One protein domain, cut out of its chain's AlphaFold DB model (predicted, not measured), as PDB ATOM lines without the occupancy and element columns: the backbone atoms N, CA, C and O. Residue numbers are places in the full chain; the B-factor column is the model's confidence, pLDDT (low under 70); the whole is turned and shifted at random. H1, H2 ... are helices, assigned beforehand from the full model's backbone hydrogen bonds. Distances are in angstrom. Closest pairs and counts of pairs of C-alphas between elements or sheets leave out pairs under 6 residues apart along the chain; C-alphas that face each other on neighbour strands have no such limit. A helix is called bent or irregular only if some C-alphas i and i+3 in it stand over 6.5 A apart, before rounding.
ATOM      1  N   PRO A 101     -29.307 -54.822 203.261       96.56
ATOM      2  CA  PRO A 101     -30.295 -55.707 202.657       96.56
ATOM      3  C   PRO A 101     -29.673 -56.679 201.650       96.56
ATOM      4  O   PRO A 101     -28.841 -56.301 200.830       96.56
ATOM      5  N   LYS A 102     -30.150 -57.930 201.638       95.12
ATOM      6  CA  LYS A 102     -29.596 -58.998 200.782       95.12
ATOM      7  C   LYS A 102     -29.532 -58.649 199.293       95.12
ATOM      8  O   LYS A 102     -28.625 -59.111 198.617       95.12
ATOM      9  N   HIS A 103     -30.484 -57.865 198.785       94.31
ATOM     10  CA  HIS A 103     -30.520 -57.490 197.370       94.31
ATOM     11  C   HIS A 103     -29.437 -56.462 196.991       94.31
ATOM     12  O   HIS A 103     -29.132 -56.318 195.812       94.31
ATOM     13  N   LEU A 104     -28.842 -55.774 197.976       95.69
ATOM     14  CA  LEU A 104     -27.708 -54.870 197.779       95.69
ATOM     15  C   LEU A 104     -26.360 -55.584 197.882       95.69
ATOM     16  O   LEU A 104     -25.348 -55.008 197.492       95.69
ATOM     17  N   LEU A 105     -26.328 -56.820 198.389       94.81
ATOM     18  CA  LEU A 105     -25.103 -57.612 198.439       94.81
ATOM     19  C   LEU A 105     -24.674 -58.030 197.032       94.81
ATOM     20  O   LEU A 105     -25.497 -58.201 196.127       94.81
ATOM     21  N   TYR A 106     -23.368 -58.232 196.868       93.12
ATOM     22  CA  TYR A 106     -22.802 -58.657 195.598       93.12
ATOM     23  C   TYR A 106     -23.454 -59.957 195.108       93.12
ATOM     24  O   TYR A 106     -23.544 -60.959 195.820       93.12
ATOM     25  N   SER A 107     -23.870 -59.939 193.850       93.00
ATOM     26  CA  SER A 107     -24.338 -61.098 193.102       93.00
ATOM     27  C   SER A 107     -23.815 -61.002 191.669       93.00
ATOM     28  O   SER A 107     -23.286 -59.973 191.247       93.00
ATOM     29  N   LYS A 108     -23.889 -62.093 190.904       92.56
ATOM     30  CA  LYS A 108     -23.425 -62.066 189.513       92.56
ATOM     31  C   LYS A 108     -24.234 -61.032 188.719       92.56
ATOM     32  O   LYS A 108     -25.452 -61.156 188.640       92.56
ATOM     33  N   GLY A 109     -23.541 -60.075 188.098       89.50
ATOM     34  CA  GLY A 109     -24.174 -58.970 187.370       89.50
ATOM     35  C   GLY A 109     -24.624 -57.813 188.264       89.50
ATOM     36  O   GLY A 109     -25.488 -57.053 187.858       89.50
ATOM     37  N   TRP A 110     -24.086 -57.711 189.483       92.06
ATOM     38  CA  TRP A 110     -24.327 -56.584 190.381       92.06
ATOM     39  C   TRP A 110     -23.648 -55.293 189.881       92.06
ATOM     40  O   TRP A 110     -22.523 -55.377 189.380       92.06
ATOM     41  N   PRO A 111     -24.262 -54.114 190.103       93.81
ATOM     42  CA  PRO A 111     -25.617 -53.924 190.634       93.81
ATOM     43  C   PRO A 111     -26.688 -54.319 189.604       93.81
ATOM     44  O   PRO A 111     -26.480 -54.202 188.405       93.81
ATOM     45  N   THR A 112     -27.845 -54.808 190.063       92.25
ATOM     46  CA  THR A 112     -28.956 -55.235 189.180       92.25
ATOM     47  C   THR A 112     -30.096 -54.219 189.097       92.25
ATOM     48  O   THR A 112     -30.998 -54.361 188.272       92.25
ATOM     49  N   ALA A 113     -30.070 -53.203 189.958       91.81
ATOM     50  CA  ALA A 113     -31.007 -52.092 189.999       91.81
ATOM     51  C   ALA A 113     -30.346 -50.888 190.684       91.81
ATOM     52  O   ALA A 113     -29.342 -51.034 191.387       91.81
ATOM     53  N   MET A 114     -30.931 -49.705 190.493       95.94
ATOM     54  CA  MET A 114     -30.557 -48.517 191.260       95.94
ATOM     55  C   MET A 114     -30.971 -48.660 192.726       95.94
ATOM     56  O   MET A 114     -32.036 -49.200 193.024       95.94
ATOM     57  N   VAL A 115     -30.147 -48.117 193.622       96.88
ATOM     58  CA  VAL A 115     -30.493 -47.930 195.038       96.88
ATOM     59  C   VAL A 115     -31.502 -46.802 195.213       96.88
ATOM     60  O   VAL A 115     -31.474 -45.799 194.499       96.88
ATOM     61  N   THR A 116     -32.362 -46.932 196.217       98.06
ATOM     62  CA  THR A 116     -33.102 -45.790 196.760       98.06
ATOM     63  C   THR A 116     -32.176 -44.876 197.567       98.06
ATOM     64  O   THR A 116     -31.122 -45.300 198.038       98.06
ATOM     65  N   SER A 117     -32.584 -43.625 197.803       97.62
ATOM     66  CA  SER A 117     -31.816 -42.698 198.649       97.62
ATOM     67  C   SER A 117     -31.569 -43.260 200.056       97.62
ATOM     68  O   SER A 117     -30.455 -43.181 200.561       97.62
ATOM     69  N   ALA A 118     -32.575 -43.908 200.658       98.19
ATOM     70  CA  ALA A 118     -32.445 -44.514 201.986       98.19
ATOM     71  C   ALA A 118     -31.454 -45.693 202.008       98.19
ATOM     72  O   ALA A 118     -30.714 -45.868 202.974       98.19
ATOM     73  N   GLU A 119     -31.420 -46.501 200.946       98.25
ATOM     74  CA  GLU A 119     -30.454 -47.596 200.805       98.25
ATOM     75  C   GLU A 119     -29.037 -47.076 200.577       98.25
ATOM     76  O   GLU A 119     -28.095 -47.606 201.165       98.25
ATOM     77  N   ALA A 120     -28.883 -46.018 199.780       98.38
ATOM     78  CA  ALA A 120     -27.597 -45.374 199.560       98.38
ATOM     79  C   ALA A 120     -27.036 -44.786 200.866       98.38
ATOM     80  O   ALA A 120     -25.882 -45.042 201.213       98.38
ATOM     81  N   ASP A 121     -27.870 -44.089 201.645       98.56
ATOM     82  CA  ASP A 121     -27.507 -43.575 202.971       98.56
ATOM     83  C   ASP A 121     -27.139 -44.699 203.948       98.56
ATOM     84  O   ASP A 121     -26.160 -44.591 204.695       98.56
ATOM     85  N   LEU A 122     -27.891 -45.806 203.929       98.56
ATOM     86  CA  LEU A 122     -27.600 -46.982 204.742       98.56
ATOM     87  C   LEU A 122     -26.235 -47.577 204.386       98.56
ATOM     88  O   LEU A 122     -25.417 -47.777 205.286       98.56
ATOM     89  N   VAL A 123     -25.965 -47.821 203.102       98.00
ATOM     90  CA  VAL A 123     -24.680 -48.355 202.628       98.00
ATOM     91  C   VAL A 123     -23.538 -47.412 202.998       98.00
ATOM     92  O   VAL A 123     -22.548 -47.863 203.572       98.00
ATOM     93  N   ALA A 124     -23.690 -46.106 202.770       98.38
ATOM     94  CA  ALA A 124     -22.702 -45.107 203.169       98.38
ATOM     95  C   ALA A 124     -22.438 -45.139 204.685       98.38
ATOM     96  O   ALA A 124     -21.289 -45.061 205.117       98.38
ATOM     97  N   SER A 125     -23.482 -45.315 205.506       98.38
ATOM     98  CA  SER A 125     -23.334 -45.439 206.963       98.38
ATOM     99  C   SER A 125     -22.535 -46.673 207.379       98.38
ATOM    100  O   SER A 125     -21.676 -46.563 208.249       98.38
ATOM    101  N   VAL A 126     -22.782 -47.827 206.748       98.38
ATOM    102  CA  VAL A 126     -22.031 -49.061 207.022       98.38
ATOM    103  C   VAL A 126     -20.580 -48.899 206.576       98.38
ATOM    104  O   VAL A 126     -19.673 -49.262 207.317       98.38
ATOM    105  N   ARG A 127     -20.347 -48.301 205.401       97.62
ATOM    106  CA  ARG A 127     -18.997 -48.043 204.880       97.62
ATOM    107  C   ARG A 127     -18.179 -47.166 205.822       97.62
ATOM    108  O   ARG A 127     -17.037 -47.517 206.089       97.62
ATOM    109  N   ARG A 128     -18.759 -46.081 206.352       97.94
ATOM    110  CA  ARG A 128     -18.094 -45.225 207.351       97.94
ATOM    111  C   ARG A 128     -17.767 -45.997 208.625       97.94
ATOM    112  O   ARG A 128     -16.624 -45.981 209.049       97.94
ATOM    113  N   GLU A 129     -18.735 -46.727 209.179       97.94
ATOM    114  CA  GLU A 129     -18.525 -47.498 210.412       97.94
ATOM    115  C   GLU A 129     -17.400 -48.534 210.259       97.94
ATOM    116  O   GLU A 129     -16.521 -48.621 211.112       97.94
ATOM    117  N   VAL A 130     -17.387 -49.286 209.154       97.75
ATOM    118  CA  VAL A 130     -16.329 -50.268 208.873       97.75
ATOM    119  C   VAL A 130     -14.985 -49.582 208.616       97.75
ATOM    120  O   VAL A 130     -13.957 -50.064 209.091       97.75
ATOM    121  N   ALA A 131     -14.975 -48.462 207.892       97.12
ATOM    122  CA  ALA A 131     -13.757 -47.706 207.626       97.12
ATOM    123  C   ALA A 131     -13.141 -47.141 208.910       97.12
ATOM    124  O   ALA A 131     -11.938 -47.282 209.104       97.12
ATOM    125  N   ASP A 132     -13.953 -46.582 209.804       96.62
ATOM    126  CA  ASP A 132     -13.503 -46.058 211.094       96.62
ATOM    127  C   ASP A 132     -12.979 -47.188 211.993       96.62
ATOM    128  O   ASP A 132     -11.902 -47.074 212.579       96.62
ATOM    129  N   LEU A 133     -13.697 -48.315 212.054       96.12
ATOM    130  CA  LEU A 133     -13.329 -49.479 212.865       96.12
ATOM    131  C   LEU A 133     -11.977 -50.084 212.464       96.12
ATOM    132  O   LEU A 133     -11.212 -50.537 213.321       96.12
ATOM    133  N   LEU A 134     -11.707 -50.117 211.160       95.06
ATOM    134  CA  LEU A 134     -10.520 -50.737 210.571       95.06
ATOM    135  C   LEU A 134      -9.458 -49.711 210.145       95.06
ATOM    136  O   LEU A 134      -8.445 -50.088 209.565       95.06
ATOM    137  N   ASN A 135      -9.675 -48.421 210.429       94.69
ATOM    138  CA  ASN A 135      -8.817 -47.309 210.013       94.69
ATOM    139  C   ASN A 135      -8.490 -47.323 208.501       94.69
ATOM    140  O   ASN A 135      -7.354 -47.093 208.075       94.69
ATOM    141  N   LEU A 136      -9.494 -47.625 207.676       94.50
ATOM    142  CA  LEU A 136      -9.362 -47.704 206.225       94.50
ATOM    143  C   LEU A 136      -9.628 -46.345 205.582       94.50
ATOM    144  O   LEU A 136     -10.578 -45.641 205.915       94.50
ATOM    145  N   LYS A 137      -8.830 -46.012 204.568       94.94
ATOM    146  CA  LYS A 137      -9.098 -44.864 203.699       94.94
ATOM    147  C   LYS A 137      -9.942 -45.327 202.520       94.94
ATOM    148  O   LYS A 137      -9.426 -45.985 201.620       94.94
ATOM    149  N   VAL A 138     -11.229 -44.987 202.525       94.31
ATOM    150  CA  VAL A 138     -12.180 -45.379 201.474       94.31
ATOM    151  C   VAL A 138     -12.929 -44.164 200.921       94.31
ATOM    152  O   VAL A 138     -13.091 -43.161 201.613       94.31
ATOM    153  N   GLY A 139     -13.370 -44.259 199.665       93.88
ATOM    154  CA  GLY A 139     -14.304 -43.310 199.052       93.88
ATOM    155  C   GLY A 139     -15.766 -43.720 199.252       93.88
ATOM    156  O   GLY A 139     -16.062 -44.690 199.958       93.88
ATOM    157  N   ASP A 140     -16.674 -43.015 198.582       94.81
ATOM    158  CA  ASP A 140     -18.118 -43.275 198.576       94.81
ATOM    159  C   ASP A 140     -18.709 -43.351 199.990       94.81
ATOM    160  O   ASP A 140     -19.225 -44.384 200.432       94.81
ATOM    161  N   LEU A 141     -18.534 -42.260 200.739       96.06
ATOM    162  CA  LEU A 141     -18.895 -42.166 202.153       96.06
ATOM    163  C   LEU A 141     -20.174 -41.368 202.392       96.06
ATOM    164  O   LEU A 141     -20.578 -41.230 203.545       96.06
ATOM    165  N   THR A 142     -20.835 -40.871 201.350       98.00
ATOM    166  CA  THR A 142     -22.155 -40.234 201.428       98.00
ATOM    167  C   THR A 142     -23.180 -41.014 200.606       98.00
ATOM    168  O   THR A 142     -22.814 -41.795 199.728       98.00
ATOM    169  N   GLY A 143     -24.475 -40.833 200.893       98.00
ATOM    170  CA  GLY A 143     -25.528 -41.455 200.088       98.00
ATOM    171  C   GLY A 143     -25.499 -40.994 198.628       98.00
ATOM    172  O   GLY A 143     -25.757 -41.794 197.734       98.00
ATOM    173  N   GLU A 144     -25.115 -39.739 198.372       98.19
ATOM    174  CA  GLU A 144     -24.940 -39.203 197.018       98.19
ATOM    175  C   GLU A 144     -23.807 -39.915 196.273       98.19
ATOM    176  O   GLU A 144     -24.038 -40.430 195.180       98.19
ATOM    177  N   ASP A 145     -22.626 -40.039 196.891       98.00
ATOM    178  CA  ASP A 145     -21.494 -40.745 196.277       98.00
ATOM    179  C   ASP A 145     -21.843 -42.212 195.987       98.00
ATOM    180  O   ASP A 145     -21.544 -42.736 194.915       98.00
ATOM    181  N   VAL A 146     -22.528 -42.884 196.923       97.81
ATOM    182  CA  VAL A 146     -22.968 -44.274 196.737       97.81
ATOM    183  C   VAL A 146     -23.964 -44.381 195.581       97.81
ATOM    184  O   VAL A 146     -23.815 -45.259 194.732       97.81
ATOM    185  N   ALA A 147     -24.967 -43.506 195.509       97.69
ATOM    186  CA  ALA A 147     -25.947 -43.519 194.424       97.69
ATOM    187  C   ALA A 147     -25.293 -43.243 193.061       97.69
ATOM    188  O   ALA A 147     -25.577 -43.948 192.087       97.69
ATOM    189  N   GLN A 148     -24.373 -42.278 193.005       97.50
ATOM    190  CA  GLN A 148     -23.577 -41.979 191.819       97.50
ATOM    191  C   GLN A 148     -22.758 -43.202 191.393       97.50
ATOM    192  O   GLN A 148     -22.788 -43.596 190.226       97.50
ATOM    193  N   ARG A 149     -22.108 -43.877 192.347       96.50
ATOM    194  CA  ARG A 149     -21.328 -45.081 192.070       96.50
ATOM    195  C   ARG A 149     -22.180 -46.226 191.522       96.50
ATOM    196  O   ARG A 149     -21.749 -46.913 190.602       96.50
ATOM    197  N   TYR A 150     -23.391 -46.428 192.044       96.00
ATOM    198  CA  TYR A 150     -24.337 -47.404 191.486       96.00
ATOM    199  C   TYR A 150     -24.732 -47.059 190.047       96.00
ATOM    200  O   TYR A 150     -24.782 -47.953 189.206       96.00
ATOM    201  N   SER A 151     -24.966 -45.776 189.749       95.56
ATOM    202  CA  SER A 151     -25.297 -45.328 188.392       95.56
ATOM    203  C   SER A 151     -24.171 -45.611 187.398       95.56
ATOM    204  O   SER A 151     -24.452 -46.005 186.271       95.56
ATOM    205  N   GLU A 152     -22.911 -45.421 187.790       95.50
ATOM    206  CA  GLU A 152     -21.749 -45.708 186.937       95.50
ATOM    207  C   GLU A 152     -21.590 -47.197 186.628       95.50
ATOM    208  O   GLU A 152     -21.106 -47.551 185.559       95.50
ATOM    209  N   LEU A 153     -21.967 -48.063 187.569       94.00
ATOM    210  CA  LEU A 153     -21.794 -49.511 187.461       94.00
ATOM    211  C   LEU A 153     -22.926 -50.220 186.701       94.00
ATOM    212  O   LEU A 153     -22.769 -51.386 186.350       94.00
ATOM    213  N   LEU A 154     -24.062 -49.551 186.481       91.44
ATOM    214  CA  LEU A 154     -25.179 -50.073 185.680       91.44
ATOM    215  C   LEU A 154     -25.034 -49.815 184.172       91.44
ATOM    216  O   LEU A 154     -25.798 -50.396 183.397       91.44
ATOM    217  N   LEU A 155     -24.121 -48.924 183.773       70.31
ATOM    218  CA  LEU A 155     -23.838 -48.570 182.376       70.31
ATOM    219  C   LEU A 155     -22.871 -49.569 181.729       70.31
ATOM    220  O   LEU A 155     -23.093 -49.880 180.537       70.31
TER     221      LEU A 155
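AT A GLANCE: This is residues 101 to 155 of the 155 residues of an uncharacterized protein of Halobellus sp. Atlit-31R (UniProt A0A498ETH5). Two helices meet nearly at right angles as an uneven L: the longer, H1, is one arm, and the shorter, H2, starts beside the first part of H1, near Asp 121, and runs away from it as the other arm. Residues 135 to 142 fold back from the far end of H1 to the corner, and residues 101 to 116, a winding stretch with no named element, lead into the start of H1. The printed part has 55 residues with two named helices, H1 then H2, and no named strand; its class is all helix. It is compact, with a radius of gyration of the C-alphas of 11.2 A, and spans 30 by 21 by 18 A.

HOW THE PARTS SIT: H1, residues 117 to 134, is the longest helix. H2, residues 143 to 153, touches H1, and H1 touches H2 with residues 117 to 124 alone. Their closest C-alphas are those of Asp 121 and Gly 143, 4.1 A apart. The two lines are about perpendicular, at 79 degrees, and the centres are 13.1 A apart. In H1 and H2 every O i to N i+4 pair is within hydrogen-bond range.

IN THESE COORDINATES: H1 begins with C-alpha 117 at (-31.816, -42.698, 198.649) and ends with C-alpha 134 at (-10.520, -50.737, 210.571), 25.7 A from first to last C-alpha. H2 measures 15.4 A from C-alpha 143 to C-alpha 153, which stands at (-21.794, -49.511, 187.461). Neither helix is bent.

THE WHOLE: The two C-alphas farthest apart are those of Leu 133 and Leu 155, 32.3 A. The printed part has no cut, and it ends at the chain's last residue, 155. The link from H1 to H2, 8 residues, is short. The mean pLDDT of the printed part is 95.5, and no printed residue is under 70.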